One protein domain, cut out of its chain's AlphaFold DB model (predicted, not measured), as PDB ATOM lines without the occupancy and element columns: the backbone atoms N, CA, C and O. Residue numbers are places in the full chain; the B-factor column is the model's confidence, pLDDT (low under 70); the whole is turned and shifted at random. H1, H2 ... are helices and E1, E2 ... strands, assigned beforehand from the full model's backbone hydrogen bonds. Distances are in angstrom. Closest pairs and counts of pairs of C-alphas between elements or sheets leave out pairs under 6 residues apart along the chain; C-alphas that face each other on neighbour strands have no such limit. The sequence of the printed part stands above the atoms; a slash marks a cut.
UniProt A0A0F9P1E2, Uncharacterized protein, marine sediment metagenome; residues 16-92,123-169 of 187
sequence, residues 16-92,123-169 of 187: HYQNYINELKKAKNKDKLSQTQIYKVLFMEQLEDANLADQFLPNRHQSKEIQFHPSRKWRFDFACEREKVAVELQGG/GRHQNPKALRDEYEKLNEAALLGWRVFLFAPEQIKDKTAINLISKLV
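What this domain is: This is residues 16 to 92 and 123 to 169 of the 187 residues of an uncharacterized protein of marine sediment metagenome (UniProt A0A0F9P1E2). What is the shape? A small sheet of E1, E2 and E3 stands in the middle, with H4 to one side of it and H2 and H6 to the other. H1 lies outside H2, and residues 127 to 133, of which 128 to 133 belong to H4, stick out. What makes it up? The 124 printed residues hold six named helices and three named strands, ordered H1 H2 H3 E1 E2 H4 E3 H5 H6; the class is mostly helix, and the sheet, E1 E2 E3, is mixed. How large is it? It is compact, with a radius of gyration of the C-alphas of 14.8 A and spans of 39 by 33 by 28 A.

How they stand to each other: How do the first helices stand? H1, residues 16 to 28, and H2, residues 35 to 49, only just touch, with 3 pairs of C-alphas within 8 A, the closest those of Tyr 20 and Val 41, 7.8 A apart. H3, residues 53 to 56, grazes the sheet. How do the strands pair? E1, residues 78 to 80, and E2, residues 85 to 89, form an antiparallel hairpin, with N 78 and O 87 within hydrogen-bond range at 3.0 A. E2 and E3, residues 147 to 151, are parallel, with N 86 and O 147 at 2.9 A. Which helices follow? H4, residues 128 to 143, only grazes the sheet; H5, residues 153 to 157, touches H2, closest at the C-alphas of Phe 43 and Ile 156, 6.2 A. H6, residues 160 to 168, lies over E3 at a height over the sheet of 9.7 A. Are the helix backbones regularly spaced? Every O i to N i+4 pair is within hydrogen-bond range in H1, H2, H4 and H5, and 3 of 5 in H6; H3 is too short for one.

Where its parts are: Where does H1 begin? C-alpha 16 is at (-52.353, 30.358, -38.922). Which helices are long? H4 measures 22.6 A and H2 21.2 A from first to last C-alpha. Where does H6 end? C-alpha 168 is at (-61.842, 44.671, -59.349).

The domain as a whole: Is anything cut? Residues 93 to 122 are not printed; C-alphas 92 and 123 are 5.7 A apart. Which link is long? That from H3 to E1, with 21 residues. Where is confidence low? Residues 16 to 35, 58 to 66, 92, 123 to 126 and 169 have a pLDDT under 70 in this model.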
ATOM      1  N   HIS A  16     -52.921  29.837 -37.681       47.94
ATOM      2  CA  HIS A  16     -52.353  30.358 -38.922       47.94
ATOM      3  C   HIS A  16     -51.553  31.652 -38.688       47.94
ATOM      4  O   HIS A  16     -50.368  31.743 -39.023       47.94
ATOM      5  N   TYR A  17     -52.164  32.609 -37.985       57.81
ATOM      6  CA  TYR A  17     -51.581  33.913 -37.673       57.81
ATOM      7  C   TYR A  17     -50.379  33.799 -36.720       57.81
ATOM      8  O   TYR A  17     -49.367  34.490 -36.877       57.81
ATOM      9  N   GLN A  18     -50.449  32.881 -35.752       61.81
ATOM     10  CA  GLN A  18     -49.335  32.601 -34.844       61.81
ATOM     11  C   GLN A  18     -48.126  32.026 -35.588       61.81
ATOM     12  O   GLN A  18     -47.003  32.482 -35.358       61.81
ATOM     13  N   ASN A  19     -48.330  31.083 -36.514       60.94
ATOM     14  CA  ASN A  19     -47.233  30.489 -37.277       60.94
ATOM     15  C   ASN A  19     -46.521  31.534 -38.155       60.94
ATOM     16  O   ASN A  19     -45.298  31.669 -38.097       60.94
ATOM     17  N   TYR A  20     -47.288  32.365 -38.865       55.75
ATOM     18  CA  TYR A  20     -46.735  33.431 -39.697       55.75
ATOM     19  C   TYR A  20     -45.989  34.505 -38.879       55.75
ATOM     20  O   TYR A  20     -44.878  34.914 -39.236       55.75
ATOM     21  N   ILE A  21     -46.553  34.966 -37.751       60.03
ATOM     22  CA  ILE A  21     -45.838  35.893 -36.856       60.03
ATOM     23  C   ILE A  21     -44.509  35.284 -36.417       60.03
ATOM     24  O   ILE A  21     -43.495  35.989 -36.375       60.03
ATOM     25  N   ASN A  22     -44.513  34.003 -36.055       64.31
ATOM     26  CA  ASN A  22     -43.328  33.317 -35.564       64.31
ATOM     27  C   ASN A  22     -42.245  33.224 -36.648       64.31
ATOM     28  O   ASN A  22     -41.078  33.481 -36.350       64.31
ATOM     29  N   GLU A  23     -42.613  32.965 -37.903       61.75
ATOM     30  CA  GLU A  23     -41.696  32.997 -39.051       61.75
ATOM     31  C   GLU A  23     -41.091  34.392 -39.276       61.75
ATOM     32  O   GLU A  23     -39.872  34.538 -39.416       61.75
ATOM     33  N   LEU A  24     -41.904  35.454 -39.233       57.44
ATOM     34  CA  LEU A  24     -41.400  36.820 -39.403       57.44
ATOM     35  C   LEU A  24     -40.513  37.296 -38.244       57.44
ATOM     36  O   LEU A  24     -39.542  38.024 -38.485       57.44
ATOM     37  N   LYS A  25     -40.838  36.922 -37.000       62.44
ATOM     38  CA  LYS A  25     -39.999  37.205 -35.822       62.44
ATOM     39  C   LYS A  25     -38.626  36.548 -35.967       62.44
ATOM     40  O   LYS A  25     -37.616  37.227 -35.772       62.44
ATOM     41  N   LYS A  26     -38.592  35.278 -36.399       62.28
ATOM     42  CA  LYS A  26     -37.357  34.532 -36.702       62.28
ATOM     43  C   LYS A  26     -36.540  35.212 -37.803       62.28
ATOM     44  O   LYS A  26     -35.364  35.493 -37.601       62.28
ATOM     45  N   ALA A  27     -37.162  35.557 -38.932       57.19
ATOM     46  CA  ALA A  27     -36.471  36.125 -40.094       57.19
ATOM     47  C   ALA A  27     -35.858  37.519 -39.860       57.19
ATOM     48  O   ALA A  27     -34.943  37.917 -40.579       57.19
ATOM     49  N   LYS A  28     -36.369  38.297 -38.896       55.91
ATOM     50  CA  LYS A  28     -35.887  39.664 -38.620       55.91
ATOM     51  C   LYS A  28     -35.129  39.823 -37.304       55.91
ATOM     52  O   LYS A  28     -34.738  40.952 -37.013       55.91
ATOM     53  N   ASN A  29     -34.933  38.746 -36.541       56.81
ATOM     54  CA  ASN A  29     -34.329  38.770 -35.206       56.81
ATOM     55  C   ASN A  29     -34.939  39.873 -34.309       56.81
ATOM     56  O   ASN A  29     -34.237  40.703 -33.733       56.81
ATOM     57  N   LYS A  30     -36.278  39.966 -34.303       54.34
ATOM     58  CA  LYS A  30     -37.045  40.983 -33.566       54.34
ATOM     59  C   LYS A  30     -38.180  40.335 -32.788       54.34
ATOM     60  O   LYS A  30     -39.006  39.642 -33.374       54.34
ATOM     61  N   ASP A  31     -38.304  40.693 -31.513       55.91
ATOM     62  CA  ASP A  31     -39.355  40.166 -30.628       55.91
ATOM     63  C   ASP A  31     -40.765  40.667 -30.980       55.91
ATOM     64  O   ASP A  31     -41.767  40.032 -30.637       55.91
ATOM     65  N   LYS A  32     -40.873  41.817 -31.661       58.12
ATOM     66  CA  LYS A  32     -42.151  42.460 -32.008       58.12
ATOM     67  C   LYS A  32     -42.150  42.992 -33.440       58.12
ATOM     68  O   LYS A  32     -41.228  43.692 -33.859       58.12
ATOM     69  N   LEU A  33     -43.223  42.689 -34.172       63.66
ATOM     70  CA  LEU A  33     -43.507  43.263 -35.489       63.66
ATOM     71  C   LEU A  33     -44.178  44.630 -35.342       63.66
ATOM     72  O   LEU A  33     -44.914  44.876 -34.388       63.66
ATOM     73  N   SER A  34     -43.930  45.523 -36.301       69.12
ATOM     74  CA  SER A  34     -44.671  46.784 -36.387       69.12
ATOM     75  C   SER A  34     -46.129  46.539 -36.788       69.12
ATOM     76  O   SER A  34     -46.447  45.541 -37.435       69.12
ATOM     77  N   GLN A  35     -47.004  47.490 -36.451       69.38
ATOM     78  CA  GLN A  35     -48.422  47.443 -36.819       69.38
ATOM     79  C   GLN A  35     -48.613  47.218 -38.326       69.38
ATOM     80  O   GLN A  35     -49.339  46.320 -38.727       69.38
ATOM     81  N   THR A  36     -47.908  47.984 -39.164       71.38
ATOM     82  CA  THR A  36     -47.987  47.864 -40.625       71.38
ATOM     83  C   THR A  36     -47.603  46.468 -41.103       71.38
ATOM     84  O   THR A  36     -48.284  45.910 -41.952       71.38
ATOM     85  N   GLN A  37     -46.550  45.867 -40.536       72.94
ATOM     86  CA  GLN A  37     -46.147  44.511 -40.914       72.94
ATOM     87  C   GLN A  37     -47.243  43.496 -40.614       72.94
ATOM     88  O   GLN A  37     -47.521  42.677 -41.475       72.94
ATOM     89  N   ILE A  38     -47.871  43.592 -39.439       73.56
ATOM     90  CA  ILE A  38     -49.003  42.746 -39.042       73.56
ATOM     91  C   ILE A  38     -50.156  42.855 -40.047       73.56
ATOM     92  O   ILE A  38     -50.690  41.841 -40.481       73.56
ATOM     93  N   TYR A  39     -50.525  44.067 -40.463       80.06
ATOM     94  CA  TYR A  39     -51.630  44.231 -41.410       80.06
ATOM     95  C   TYR A  39     -51.286  43.790 -42.828       80.06
ATOM     96  O   TYR A  39     -52.172  43.313 -43.528       80.06
ATOM     97  N   LYS A  40     -50.012  43.877 -43.234       81.25
ATOM     98  CA  LYS A  40     -49.568  43.277 -44.497       81.25
ATOM     99  C   LYS A  40     -49.794  41.762 -44.491       81.25
ATOM    100  O   LYS A  40     -50.272  41.229 -45.482       81.25
ATOM    101  N   VAL A  41     -49.503  41.084 -43.376       77.12
ATOM    102  CA  VAL A  41     -49.814  39.651 -43.212       77.12
ATOM    103  C   VAL A  41     -51.293  39.395 -43.412       77.12
ATOM    104  O   VAL A  41     -51.674  38.621 -44.277       77.12
ATOM    105  N   LEU A  42     -52.108  40.085 -42.614       80.44
ATOM    106  CA  LEU A  42     -53.539  39.844 -42.551       80.44
ATOM    107  C   LEU A  42     -54.194  40.065 -43.916       80.44
ATOM    108  O   LEU A  42     -55.091  39.328 -44.302       80.44
ATOM    109  N   PHE A  43     -53.733  41.067 -44.663       85.88
ATOM    110  CA  PHE A  43     -54.226  41.306 -46.010       85.88
ATOM    111  C   PHE A  43     -53.810  40.206 -47.002       85.88
ATOM    112  O   PHE A  43     -54.615  39.832 -47.849       85.88
ATOM    113  N   MET A  44     -52.595  39.652 -46.895       80.94
ATOM    114  CA  MET A  44     -52.191  38.499 -47.718       80.94
ATOM    115  C   MET A  44     -53.038  37.264 -47.424       80.94
ATOM    116  O   MET A  44     -53.508  36.634 -48.362       80.94
ATOM    117  N   GLU A  45     -53.298  36.964 -46.152       79.56
ATOM    118  CA  GLU A  45     -54.185  35.859 -45.764       79.56
ATOM    119  C   GLU A  45     -55.591  36.054 -46.341       79.56
ATOM    120  O   GLU A  45     -56.160  35.143 -46.924       79.56
ATOM    121  N   GLN A  46     -56.131  37.274 -46.280       85.25
ATOM    122  CA  GLN A  46     -57.432  37.580 -46.879       85.25
ATOM    123  C   GLN A  46     -57.459  37.376 -48.398       85.25
ATOM    124  O   GLN A  46     -58.488  36.975 -48.940       85.25
ATOM    125  N   LEU A  47     -56.354  37.657 -49.093       85.00
ATOM    126  CA  LEU A  47     -56.220  37.352 -50.517       85.00
ATOM    127  C   LEU A  47     -56.176  35.839 -50.767       85.00
ATOM    128  O   LEU A  47     -56.749  35.388 -51.757       85.00
ATOM    129  N   GLU A  48     -55.515  35.064 -49.906       82.69
ATOM    130  CA  GLU A  48     -55.470  33.597 -49.990       82.69
ATOM    131  C   GLU A  48     -56.850  32.981 -49.730       82.69
ATOM    132  O   GLU A  48     -57.341  32.231 -50.570       82.69
ATOM    133  N   ASP A  49     -57.526  33.385 -48.653       81.94
ATOM    134  CA  ASP A  49     -58.884  32.948 -48.301       81.94
ATOM    135  C   ASP A  49     -59.904  33.270 -49.403       81.94
ATOM    136  O   ASP A  49     -60.852  32.519 -49.635       81.94
ATOM    137  N   ALA A  50     -59.720  34.398 -50.094       81.88
ATOM    138  CA  ALA A  50     -60.559  34.804 -51.217       81.88
ATOM    139  C   ALA A  50     -60.178  34.120 -52.544       81.88
ATOM    140  O   ALA A  50     -60.820  34.381 -53.561       81.88
ATOM    141  N   ASN A  51     -59.140  33.276 -52.559       84.56
ATOM    142  CA  ASN A  51     -58.558  32.670 -53.760       84.56
ATOM    143  C   ASN A  51     -58.123  33.709 -54.817       84.56
ATOM    144  O   ASN A  51     -58.216  33.489 -56.023       84.56
ATOM    145  N   LEU A  52     -57.657  34.871 -54.354       82.81
ATOM    146  CA  LEU A  52     -57.191  35.991 -55.178       82.81
ATOM    147  C   LEU A  52     -55.669  36.161 -55.137       82.81
ATOM    148  O   LEU A  52     -55.136  36.943 -55.919       82.81
ATOM    149  N   ALA A  53     -54.954  35.461 -54.253       78.81
ATOM    150  CA  ALA A  53     -53.516  35.651 -54.053       78.81
ATOM    151  C   ALA A  53     -52.687  35.433 -55.330       78.81
ATOM    152  O   ALA A  53     -51.823  36.252 -55.631       78.81
ATOM    153  N   ASP A  54     -52.963  34.386 -56.112       75.62
ATOM    154  CA  ASP A  54     -52.267  34.138 -57.385       75.62
ATOM    155  C   ASP A  54     -52.595  35.196 -58.447       75.62
ATOM    156  O   ASP A  54     -51.733  35.596 -59.223       75.62
ATOM    157  N   GLN A  55     -53.835  35.681 -58.481       72.31
ATOM    158  CA  GLN A  55     -54.270  36.662 -59.475       72.31
ATOM    159  C   GLN A  55     -53.771  38.074 -59.143       72.31
ATOM    160  O   GLN A  55     -53.353  38.826 -60.025       72.31
ATOM    161  N   PHE A  56     -53.807  38.438 -57.863       75.25
ATOM    162  CA  PHE A  56     -53.419  39.758 -57.383       75.25
ATOM    163  C   PHE A  56     -51.908  39.870 -57.155       75.25
ATOM    164  O   PHE A  56     -51.337  40.934 -57.382       75.25
ATOM    165  N   LEU A  57     -51.250  38.779 -56.750       74.12
ATOM    166  CA  LEU A  57     -49.812  38.692 -56.476       74.12
ATOM    167  C   LEU A  57     -49.186  37.463 -57.176       74.12
ATOM    168  O   LEU A  57     -48.644  36.575 -56.506       74.12
ATOM    169  N   PRO A  58     -49.191  37.405 -58.524       55.84
ATOM    170  CA  PRO A  58     -48.714  36.238 -59.280       55.84
ATOM    171  C   PRO A  58     -47.248  35.878 -59.001       55.84
ATOM    172  O   PRO A  58     -46.858  34.724 -59.129       55.84
ATOM    173  N   ASN A  59     -46.449  36.841 -58.530       54.47
ATOM    174  CA  ASN A  59     -45.044  36.659 -58.160       54.47
ATOM    175  C   ASN A  59     -44.794  36.850 -56.650       54.47
ATOM    176  O   ASN A  59     -43.724  37.332 -56.259       54.47
ATOM    177  N   ARG A  60     -45.753  36.482 -55.779       56.59
ATOM    178  CA  ARG A  60     -45.652  36.661 -54.308       56.59
ATOM    179  C   ARG A  60     -44.403  36.038 -53.678       56.59
ATOM    180  O   ARG A  60     -43.943  36.498 -52.638       56.59
ATOM    181  N   HIS A  61     -43.829  35.025 -54.326       48.84
ATOM    182  CA  HIS A  61     -42.606  34.359 -53.879       48.84
ATOM    183  C   HIS A  61     -41.313  35.093 -54.287       48.84
ATOM    184  O   HIS A  61     -40.255  34.770 -53.756       48.84
ATOM    185  N   GLN A  62     -41.373  36.078 -55.195       42.47
ATOM    186  CA  GLN A  62     -40.185  36.706 -55.797       42.47
ATOM    187  C   GLN A  62     -40.059  38.224 -55.617       42.47
ATOM    188  O   GLN A  62     -38.970  38.747 -55.842       42.47
ATOM    189  N   SER A  63     -41.078  38.961 -55.166       41.75
ATOM    190  CA  SER A  63     -40.876  40.394 -54.898       41.75
ATOM    191  C   SER A  63     -41.714  40.925 -53.740       41.75
ATOM    192  O   SER A  63     -42.940  40.956 -53.764       41.75
ATOM    193  N   LYS A  64     -41.005  41.374 -52.700       55.41
ATOM    194  CA  LYS A  64     -41.530  42.320 -51.720       55.41
ATOM    195  C   LYS A  64     -41.492  43.687 -52.393       55.41
ATOM    196  O   LYS A  64     -40.399  44.157 -52.692       55.41
ATOM    197  N   GLU A  65     -42.664  44.291 -52.582       64.75
ATOM    198  CA  GLU A  65     -42.857  45.671 -53.045       64.75
ATOM    199  C   GLU A  65     -42.415  45.908 -54.520       64.75
ATOM    200  O   GLU A  65     -41.228  45.995 -54.835       64.75
ATOM    201  N   ILE A  66     -43.366  46.033 -55.455       64.12
ATOM    202  CA  ILE A  66     -43.065  46.290 -56.881       64.12
ATOM    203  C   ILE A  66     -42.599  47.738 -57.056       64.12
ATOM    204  O   ILE A  66     -43.323  48.666 -56.688       64.12
ATOM    205  N   GLN A  67     -41.413  47.946 -57.645       76.00
ATOM    206  CA  GLN A  67     -40.992  49.274 -58.094       76.00
ATOM    207  C   GLN A  67     -41.741  49.637 -59.373       76.00
ATOM    208  O   GLN A  67     -41.548  49.000 -60.400       76.00
ATOM    209  N   PHE A  68     -42.579  50.669 -59.309       78.12
ATOM    210  CA  PHE A  68     -43.449  51.043 -60.429       78.12
ATOM    211  C   PHE A  68     -42.945  52.249 -61.228       78.12
ATOM    212  O   PHE A  68     -43.458  52.515 -62.310       78.12
ATOM    213  N   HIS A  69     -41.969  52.991 -60.696       82.00
ATOM    214  CA  HIS A  69     -41.468  54.217 -61.313       82.00
ATOM    215  C   HIS A  69     -40.093  53.991 -61.968       82.00
ATOM    216  O   HIS A  69     -39.207  53.407 -61.328       82.00
ATOM    217  N   PRO A  70     -39.862  54.486 -63.201       74.06
ATOM    218  CA  PRO A  70     -38.656  54.183 -63.981       74.06
ATOM    219  C   PRO A  70     -37.356  54.674 -63.329       74.06
ATOM    220  O   PRO A  70     -36.343  53.983 -63.364       74.06
ATOM    221  N   SER A  71     -37.377  55.850 -62.699       79.81
ATOM    222  CA  SER A  71     -36.180  56.475 -62.105       79.81
ATOM    223  C   SER A  71     -36.193  56.549 -60.576       79.81
ATOM    224  O   SER A  71     -35.173  56.845 -59.952       79.81
ATOM    225  N   ARG A  72     -37.340  56.288 -59.939       82.88
ATOM    226  CA  ARG A  72     -37.541  56.482 -58.495       82.88
ATOM    227  C   ARG A  72     -37.741  55.124 -57.851       82.88
ATOM    228  O   ARG A  72     -38.462  54.285 -58.374       82.88
ATOM    229  N   LYS A  73     -37.162  54.921 -56.669       83.69
ATOM    230  CA  LYS A  73     -37.254  53.653 -55.923       83.69
ATOM    231  C   LYS A  73     -38.590  53.493 -55.178       83.69
ATOM    232  O   LYS A  73     -38.622  52.862 -54.122       83.69
ATOM    233  N   TRP A  74     -39.664  54.113 -55.671       87.25
ATOM    234  CA  TRP A  74     -40.987  54.013 -55.063       87.25
ATOM    235  C   TRP A  74     -41.591  52.650 -55.316       87.25
ATOM    236  O   TRP A  74     -41.463  52.096 -56.406       87.25
ATOM    237  N   ARG A  75     -42.264  52.138 -54.292       86.56
ATOM    238  CA  ARG A  75     -42.926  50.846 -54.327       86.56
ATOM    239  C   ARG A  75     -44.257  50.917 -53.602       86.56
ATOM    240  O   ARG A  75     -44.411  51.770 -52.724       86.56
ATOM    241  N   PHE A  76     -45.168  50.031 -53.980       88.00
ATOM    242  CA  PHE A  76     -46.423  49.818 -53.268       88.00
ATOM    243  C   PHE A  76     -46.295  48.690 -52.249       88.00
ATOM    244  O   PHE A  76     -45.505  47.762 -52.456       88.00
ATOM    245  N   ASP A  77     -47.099  48.736 -51.187       85.44
ATOM    246  CA  ASP A  77     -47.216  47.620 -50.248       85.44
ATOM    247  C   ASP A  77     -47.675  46.332 -50.948       85.44
ATOM    248  O   ASP A  77     -47.081  45.275 -50.726       85.44
ATOM    249  N   PHE A  78     -48.674  46.441 -51.831       85.81
ATOM    250  CA  PHE A  78     -49.127  45.381 -52.733       85.81
ATOM    251  C   PHE A  78     -49.452  45.949 -54.110       85.81
ATOM    252  O   PHE A  78     -49.952  47.068 -54.227       85.81
ATOM    253  N   ALA A  79     -49.214  45.165 -55.158       85.94
ATOM    254  CA  ALA A  79     -49.524  45.577 -56.517       85.94
ATOM    255  C   ALA A  79     -49.815  44.379 -57.425       85.94
ATOM    256  O   ALA A  79     -49.053  43.415 -57.458       85.94
ATOM    257  N   CYS A  80     -50.885  44.505 -58.206       83.62
ATOM    258  CA  CYS A  80     -51.188  43.685 -59.367       83.62
ATOM    259  C   CYS A  80     -50.813  44.491 -60.616       83.62
ATOM    260  O   CYS A  80     -51.542  45.391 -61.041       83.62
ATOM    261  N   GLU A  81     -49.645  44.200 -61.192       81.31
ATOM    262  CA  GLU A  81     -49.117  44.965 -62.327       81.31
ATOM    263  C   GLU A  81     -49.952  44.806 -63.599       81.31
ATOM    264  O   GLU A  81     -50.158  45.788 -64.312       81.31
ATOM    265  N   ARG A  82     -50.472  43.597 -63.842       79.88
ATOM    266  CA  ARG A  82     -51.304  43.272 -65.008       79.88
ATOM    267  C   ARG A  82     -52.513  44.202 -65.127       79.88
ATOM    268  O   ARG A  82     -52.785  44.709 -66.205       79.88
ATOM    269  N   GLU A  83     -53.197  44.439 -64.012       81.62
ATOM    270  CA  GLU A  83     -54.418  45.255 -63.948       81.62
ATOM    271  C   GLU A  83     -54.144  46.712 -63.530       81.62
ATOM    272  O   GLU A  83     -55.085  47.492 -63.326       81.62
ATOM    273  N   LYS A  84     -52.858  47.059 -63.340       87.38
ATOM    274  CA  LYS A  84     -52.375  48.322 -62.760       87.38
ATOM    275  C   LYS A  84     -53.173  48.723 -61.513       87.38
ATOM    276  O   LYS A  84     -53.648  49.849 -61.384       87.38
ATOM    277  N   VAL A  85     -53.327  47.788 -60.574       88.75
ATOM    278  CA  VAL A  85     -53.974  48.023 -59.271       88.75
ATOM    279  C   VAL A  85     -52.935  47.944 -58.169       88.75
ATOM    280  O   VAL A  85     -52.184  46.974 -58.094       88.75
ATOM    281  N   ALA A  86     -52.915  48.932 -57.284       90.62
ATOM    282  CA  ALA A  86     -52.046  48.954 -56.117       90.62
ATOM    283  C   ALA A  86     -52.851  49.114 -54.827       90.62
ATOM    284  O   ALA A  86     -53.892  49.773 -54.813       90.62
ATOM    285  N   VAL A  87     -52.347  48.534 -53.740       90.75
ATOM    286  CA  VAL A  87     -52.865  48.714 -52.383       90.75
ATOM    287  C   VAL A  87     -51.745  49.226 -51.491       90.75
ATOM    288  O   VAL A  87     -50.657  48.652 -51.461       90.75
ATOM    289  N   GLU A  88     -52.041  50.285 -50.746       90.31
ATOM    290  CA  GLU A  88     -51.160  50.891 -49.751       90.31
ATOM    291  C   GLU A  88     -51.820  50.861 -48.376       90.31
ATOM    292  O   GLU A  88     -52.947  51.340 -48.199       90.31
ATOM    293  N   LEU A  89     -51.109  50.318 -47.388       87.12
ATOM    294  CA  LEU A  89     -51.571  50.280 -46.009       87.12
ATOM    295  C   LEU A  89     -51.054  51.511 -45.270       87.12
ATOM    296  O   LEU A  89     -49.885  51.612 -44.893       87.12
ATOM    297  N   GLN A  90     -51.963  52.441 -44.997       84.25
ATOM    298  CA  GLN A  90     -51.654  53.703 -44.332       84.25
ATOM    299  C   GLN A  90     -51.450  53.482 -42.824       84.25
ATOM    300  O   GLN A  90     -52.346  53.670 -42.001       84.25
ATOM    301  N   GLY A  91     -50.253  53.032 -42.445       73.50
ATOM    302  CA  GLY A  91     -49.841  52.898 -41.046       73.50
ATOM    303  C   GLY A  91     -49.532  54.243 -40.377       73.50
ATOM    304  O   GLY A  91     -49.424  55.275 -41.018       73.50
ATOM    305  N   GLY A  92     -49.344  54.259 -39.054       63.31
ATOM    306  CA  GLY A  92     -48.687  55.396 -38.386       63.31
ATOM    307  C   GLY A  92     -49.472  56.715 -38.309       63.31
ATOM    308  O   GLY A  92     -48.857  57.758 -38.078       63.31
ATOM    309  N   GLY A 123     -47.502  61.808 -36.329       66.06
ATOM    310  CA  GLY A 123     -46.994  60.662 -37.091       66.06
ATOM    311  C   GLY A 123     -46.240  61.102 -38.352       66.06
ATOM    312  O   GLY A 123     -46.365  62.246 -38.792       66.06
ATOM    313  N   ARG A 124     -45.503  60.189 -39.005       60.72
ATOM    314  CA  ARG A 124     -44.853  60.491 -40.302       60.72
ATOM    315  C   ARG A 124     -45.856  61.000 -41.343       60.72
ATOM    316  O   ARG A 124     -45.515  61.889 -42.104       60.72
ATOM    317  N   HIS A 125     -47.100  60.530 -41.293       64.12
ATOM    318  CA  HIS A 125     -48.191  60.971 -42.170       64.12
ATOM    319  C   HIS A 125     -48.832  62.311 -41.764       64.12
ATOM    320  O   HIS A 125     -49.751  62.777 -42.419       64.12
ATOM    321  N   GLN A 126     -48.367  62.944 -40.685       64.56
ATOM    322  CA  GLN A 126     -48.753  64.305 -40.288       64.56
ATOM    323  C   GLN A 126     -47.610  65.306 -40.512       64.56
ATOM    324  O   GLN A 126     -47.771  66.500 -40.271       64.56
ATOM    325  N   ASN A 127     -46.451  64.837 -40.988       77.31
ATOM    326  CA  ASN A 127     -45.344  65.694 -41.379       77.31
ATOM    327  C   ASN A 127     -45.624  66.296 -42.776       77.31
ATOM    328  O   ASN A 127     -45.768  65.537 -43.737       77.31
ATOM    329  N   PRO A 128     -45.636  67.635 -42.936       81.56
ATOM    330  CA  PRO A 128     -45.946  68.277 -44.219       81.56
ATOM    331  C   PRO A 128     -45.005  67.909 -45.371       81.56
ATOM    332  O   PRO A 128     -45.400  67.954 -46.534       81.56
ATOM    333  N   LYS A 129     -43.741  67.573 -45.087       84.25
ATOM    334  CA  LYS A 129     -42.804  67.106 -46.116       84.25
ATOM    335  C   LYS A 129     -43.168  65.697 -46.572       84.25
ATOM    336  O   LYS A 129     -43.332  65.483 -47.762       84.25
ATOM    337  N   ALA A 130     -43.360  64.780 -45.628       80.19
ATOM    338  CA  ALA A 130     -43.714  63.399 -45.946       80.19
ATOM    339  C   ALA A 130     -45.053  63.302 -46.695       80.19
ATOM    340  O   ALA A 130     -45.178  62.502 -47.612       80.19
ATOM    341  N   LEU A 131     -46.026  64.156 -46.356       84.12
ATOM    342  CA  LEU A 131     -47.284  64.255 -47.097       84.12
ATOM    343  C   LEU A 131     -47.079  64.689 -48.553       84.12
ATOM    344  O   LEU A 131     -47.689  64.114 -49.445       84.12
ATOM    345  N   ARG A 132     -46.204  65.671 -48.810       88.19
ATOM    346  CA  ARG A 132     -45.888  66.098 -50.182       88.19
ATOM    347  C   ARG A 132     -45.202  64.999 -50.985       88.19
ATOM    348  O   ARG A 132     -45.585  64.783 -52.128       88.19
ATOM    349  N   ASP A 133     -44.248  64.297 -50.379       87.25
ATOM    350  CA  ASP A 133     -43.554  63.177 -51.026       87.25
ATOM    351  C   ASP A 133     -44.540  62.032 -51.360       87.25
ATOM    352  O   ASP A 133     -44.443  61.408 -52.418       87.25
ATOM    353  N   GLU A 134     -45.527  61.781 -50.490       87.81
ATOM    354  CA  GLU A 134     -46.604  60.812 -50.739       87.81
ATOM    355  C   GLU A 134     -47.518  61.264 -51.890       87.81
ATOM    356  O   GLU A 134     -47.857  60.464 -52.760       87.81
ATOM    357  N   TYR A 135     -47.884  62.549 -51.950       92.62
ATOM    358  CA  TYR A 135     -48.670  63.092 -53.064       92.62
ATOM    359  C   TYR A 135     -47.927  63.002 -54.397       92.62
ATOM    360  O   TYR A 135     -48.533  62.630 -55.398       92.62
ATOM    361  N   GLU A 136     -46.623  63.289 -54.418       94.06
ATOM    362  CA  GLU A 136     -45.779  63.136 -55.611       94.06
ATOM    363  C   GLU A 136     -45.834  61.689 -56.123       94.06
ATOM    364  O   GLU A 136     -46.145  61.445 -57.287       94.06
ATOM    365  N   LYS A 137     -45.647  60.719 -55.220       92.50
ATOM    366  CA  LYS A 137     -45.727  59.290 -55.533       92.50
ATOM    367  C   LYS A 137     -47.093  58.886 -56.095       92.50
ATOM    368  O   LYS A 137     -47.147  58.138 -57.069       92.50
ATOM    369  N   LEU A 138     -48.188  59.341 -55.482       93.94
ATOM    370  CA  LEU A 138     -49.549  58.986 -55.904       93.94
ATOM    371  C   LEU A 138     -49.931  59.626 -57.245       93.94
ATOM    372  O   LEU A 138     -50.587  58.978 -58.059       93.94
ATOM    373  N   ASN A 139     -49.491  60.857 -57.501       95.69
ATOM    374  CA  ASN A 139     -49.715  61.520 -58.784       95.69
ATOM    375  C   ASN A 139     -48.965  60.809 -59.916       95.69
ATOM    376  O   ASN A 139     -49.550  60.537 -60.961       95.69
ATOM    377  N   GLU A 140     -47.703  60.447 -59.696       95.81
ATOM    378  CA  GLU A 140     -46.904  59.699 -60.676       95.81
ATOM    379  C   GLU A 140     -47.462  58.291 -60.914       95.81
ATOM    380  O   GLU A 140     -47.521  57.813 -62.046       95.81
ATOM    381  N   ALA A 141     -47.959  57.630 -59.867       94.69
ATOM    382  CA  ALA A 141     -48.696  56.380 -60.012       94.69
ATOM    383  C   ALA A 141     -49.919  56.549 -60.926       94.69
ATOM    384  O   ALA A 141     -50.111  55.752 -61.847       94.69
ATOM    385  N   ALA A 142     -50.714  57.600 -60.709       94.56
ATOM    386  CA  ALA A 142     -51.884  57.892 -61.527       94.56
ATOM    387  C   ALA A 142     -51.511  58.190 -62.990       94.56
ATOM    388  O   ALA A 142     -52.153  57.657 -63.895       94.56
ATOM    389  N   LEU A 143     -50.445  58.963 -63.236       94.69
ATOM    390  CA  LEU A 143     -49.921  59.221 -64.586       94.69
ATOM    391  C   LEU A 143     -49.525  57.928 -65.309       94.69
ATOM    392  O   LEU A 143     -49.768  57.781 -66.504       94.69
ATOM    393  N   LEU A 144     -48.964  56.969 -64.575       92.25
ATOM    394  CA  LEU A 144     -48.581  55.650 -65.084       92.25
ATOM    395  C   LEU A 144     -49.762  54.662 -65.187       92.25
ATOM    396  O   LEU A 144     -49.549  53.472 -65.427       92.25
ATOM    397  N   GLY A 145     -50.998  55.137 -65.004       92.75
ATOM    398  CA  GLY A 145     -52.224  54.355 -65.163       92.75
ATOM    399  C   GLY A 145     -52.580  53.476 -63.966       92.75
ATOM    400  O   GLY A 145     -53.442  52.605 -64.086       92.75
ATOM    401  N   TRP A 146     -51.938  53.671 -62.811       92.94
ATOM    402  CA  TRP A 146     -52.261  52.903 -61.612       92.94
ATOM    403  C   TRP A 146     -53.529  53.405 -60.931       92.94
ATOM    404  O   TRP A 146     -53.698  54.593 -60.656       92.94
ATOM    405  N   ARG A 147     -54.383  52.459 -60.543       93.56
ATOM    406  CA  ARG A 147     -55.455  52.666 -59.569       93.56
ATOM    407  C   ARG A 147     -54.924  52.295 -58.191       93.56
ATOM    408  O   ARG A 147     -54.728  51.115 -57.900       93.56
ATOM    409  N   VAL A 148     -54.674  53.301 -57.358       93.56
ATOM    410  CA  VAL A 148     -54.101  53.111 -56.019       93.56
ATOM    411  C   VAL A 148     -55.198  53.179 -54.959       93.56
ATOM    412  O   VAL A 148     -55.889  54.189 -54.833       93.56
ATOM    413  N   PHE A 149     -55.339  52.112 -54.176       94.06
ATOM    414  CA  PHE A 149     -56.262  52.024 -53.048       94.06
ATOM    415  C   PHE A 149     -55.501  52.205 -51.740       94.06
ATOM    416  O   PHE A 149     -54.597  51.438 -51.412       94.06
ATOM    417  N   LEU A 150     -55.885  53.229 -50.985       92.94
ATOM    418  CA  LEU A 150     -55.310  53.543 -49.685       92.94
ATOM    419  C   LEU A 150     -56.243  52.999 -48.603       92.94
ATOM    420  O   LEU A 150     -57.392  53.434 -48.516       92.94
ATOM    421  N   PHE A 151     -55.761  52.077 -47.774       91.69
ATOM    422  CA  PHE A 151     -56.551  51.519 -46.678       91.69
ATOM    423  C   PHE A 151     -55.938  51.846 -45.325       91.69
ATOM    424  O   PHE A 151     -54.739  51.666 -45.094       91.69
ATOM    425  N   ALA A 152     -56.788  52.283 -44.402       87.12
ATOM    426  CA  ALA A 152     -56.448  52.315 -42.993       87.12
ATOM    427  C   ALA A 152     -56.356  50.876 -42.446       87.12
ATOM    428  O   ALA A 152     -57.075  49.987 -42.911       87.12
ATOM    429  N   PRO A 153     -55.534  50.633 -41.415       81.50
ATOM    430  CA  PRO A 153     -55.456  49.350 -40.729       81.50
ATOM    431  C   PRO A 153     -56.798  48.718 -40.359       81.50
ATOM    432  O   PRO A 153     -56.976  47.505 -40.458       81.50
ATOM    433  N   GLU A 154     -57.749  49.537 -39.927       80.31
ATOM    434  CA  GLU A 154     -59.085  49.115 -39.524       80.31
ATOM    435  C   GLU A 154     -59.863  48.497 -40.692       80.31
ATOM    436  O   GLU A 154     -60.560  47.509 -40.486       80.31
ATOM    437  N   GLN A 155     -59.652  48.991 -41.915       86.12
ATOM    438  CA  GLN A 155     -60.300  48.482 -43.130       86.12
ATOM    439  C   GLN A 155     -59.742  47.127 -43.584       86.12
ATOM    440  O   GLN A 155     -60.372  46.421 -44.373       86.12
ATOM    441  N   ILE A 156     -58.549  46.754 -43.105       86.00
ATOM    442  CA  ILE A 156     -58.040  45.385 -43.245       86.00
ATOM    443  C   ILE A 156     -58.735  44.491 -42.222       86.00
ATOM    444  O   ILE A 156     -59.189  43.405 -42.561       86.00
ATOM    445  N   LYS A 157     -58.879  44.950 -40.974       79.88
ATOM    446  CA  LYS A 157     -59.504  44.161 -39.899       79.88
ATOM    447  C   LYS A 157     -60.954  43.796 -40.191       79.88
ATOM    448  O   LYS A 157     -61.335  42.648 -39.997       79.88
ATOM    449  N   ASP A 158     -61.746  44.758 -40.648       81.38
ATOM    450  CA  ASP A 158     -63.172  44.563 -40.931       81.38
ATOM    451  C   ASP A 158     -63.449  43.985 -42.333       81.38
ATOM    452  O   ASP A 158     -64.602  43.900 -42.755       81.38
ATOM    453  N   LYS A 159     -62.394  43.567 -43.052       85.38
ATOM    454  CA  LYS A 159     -62.430  43.012 -44.416       85.38
ATOM    455  C   LYS A 159     -62.950  43.975 -45.495       85.38
ATOM    456  O   LYS A 159     -63.130  43.557 -46.640       85.38
ATOM    457  N   THR A 160     -63.136  45.266 -45.205       90.88
ATOM    458  CA  THR A 160     -63.528  46.273 -46.210       90.88
ATOM    459  C   THR A 160     -62.577  46.279 -47.405       90.88
ATOM    460  O   THR A 160     -63.027  46.341 -48.549       90.88
ATOM    461  N   ALA A 161     -61.269  46.186 -47.154       91.31
ATOM    462  CA  ALA A 161     -60.260  46.222 -48.205       91.31
ATOM    463  C   ALA A 161     -60.378  45.040 -49.170       91.31
ATOM    464  O   ALA A 161     -60.518  45.252 -50.374       91.31
ATOM    465  N   ILE A 162     -60.383  43.803 -48.660       88.88
ATOM    466  CA  ILE A 162     -60.488  42.614 -49.515       88.88
ATOM    467  C   ILE A 162     -61.818  42.580 -50.276       88.88
ATOM    468  O   ILE A 162     -61.827  42.281 -51.467       88.88
ATOM    469  N   ASN A 163     -62.921  42.993 -49.643       90.44
ATOM    470  CA  ASN A 163     -64.235  43.079 -50.286       90.44
ATOM    471  C   ASN A 163     -64.293  44.111 -51.419       90.44
ATOM    472  O   ASN A 163     -65.133  44.006 -52.311       90.44
ATOM    473  N   LEU A 164     -63.459  45.152 -51.366       91.69
ATOM    474  CA  LEU A 164     -63.352  46.124 -52.449       91.69
ATOM    475  C   LEU A 164     -62.452  45.596 -53.569       91.69
ATOM    476  O   LEU A 164     -62.814  45.699 -54.738       91.69
ATOM    477  N   ILE A 165     -61.312  45.002 -53.215       89.25
ATOM    478  CA  ILE A 165     -60.353  44.448 -54.178       89.25
ATOM    479  C   ILE A 165     -60.949  43.274 -54.960       89.25
ATOM    480  O   ILE A 165     -60.764  43.207 -56.175       89.25
ATOM    481  N   SER A 166     -61.751  42.420 -54.323       87.38
ATOM    482  CA  SER A 166     -62.435  41.303 -54.987       87.38
ATOM    483  C   SER A 166     -63.405  41.738 -56.088       87.38
ATOM    484  O   SER A 166     -63.677  40.971 -57.004       87.38
ATOM    485  N   LYS A 167     -63.902  42.981 -56.059       86.69
ATOM    486  CA  LYS A 167     -64.763  43.524 -57.124       86.69
ATOM    487  C   LYS A 167     -63.986  43.918 -58.378       86.69
ATOM    488  O   LYS A 167     -64.568  43.975 -59.455       86.69
ATOM    489  N   LEU A 168     -62.704  44.251 -58.236       79.50
ATOM    490  CA  LEU A 168     -61.842  44.671 -59.349       79.50
ATOM    491  C   LEU A 168     -61.264  43.478 -60.096       79.50
ATOM    492  O   LEU A 168     -60.928  43.574 -61.272       79.50
ATOM    493  N   VAL A 169     -61.106  42.384 -59.367       68.56
ATOM    494  CA  VAL A 169     -60.433  41.177 -59.791       68.56
ATOM    495  C   VAL A 169     -61.539  40.158 -60.037       68.56
ATOM    496  O   VAL A 169     -61.947  39.448 -59.122       68.56
TER     497      VAL A 169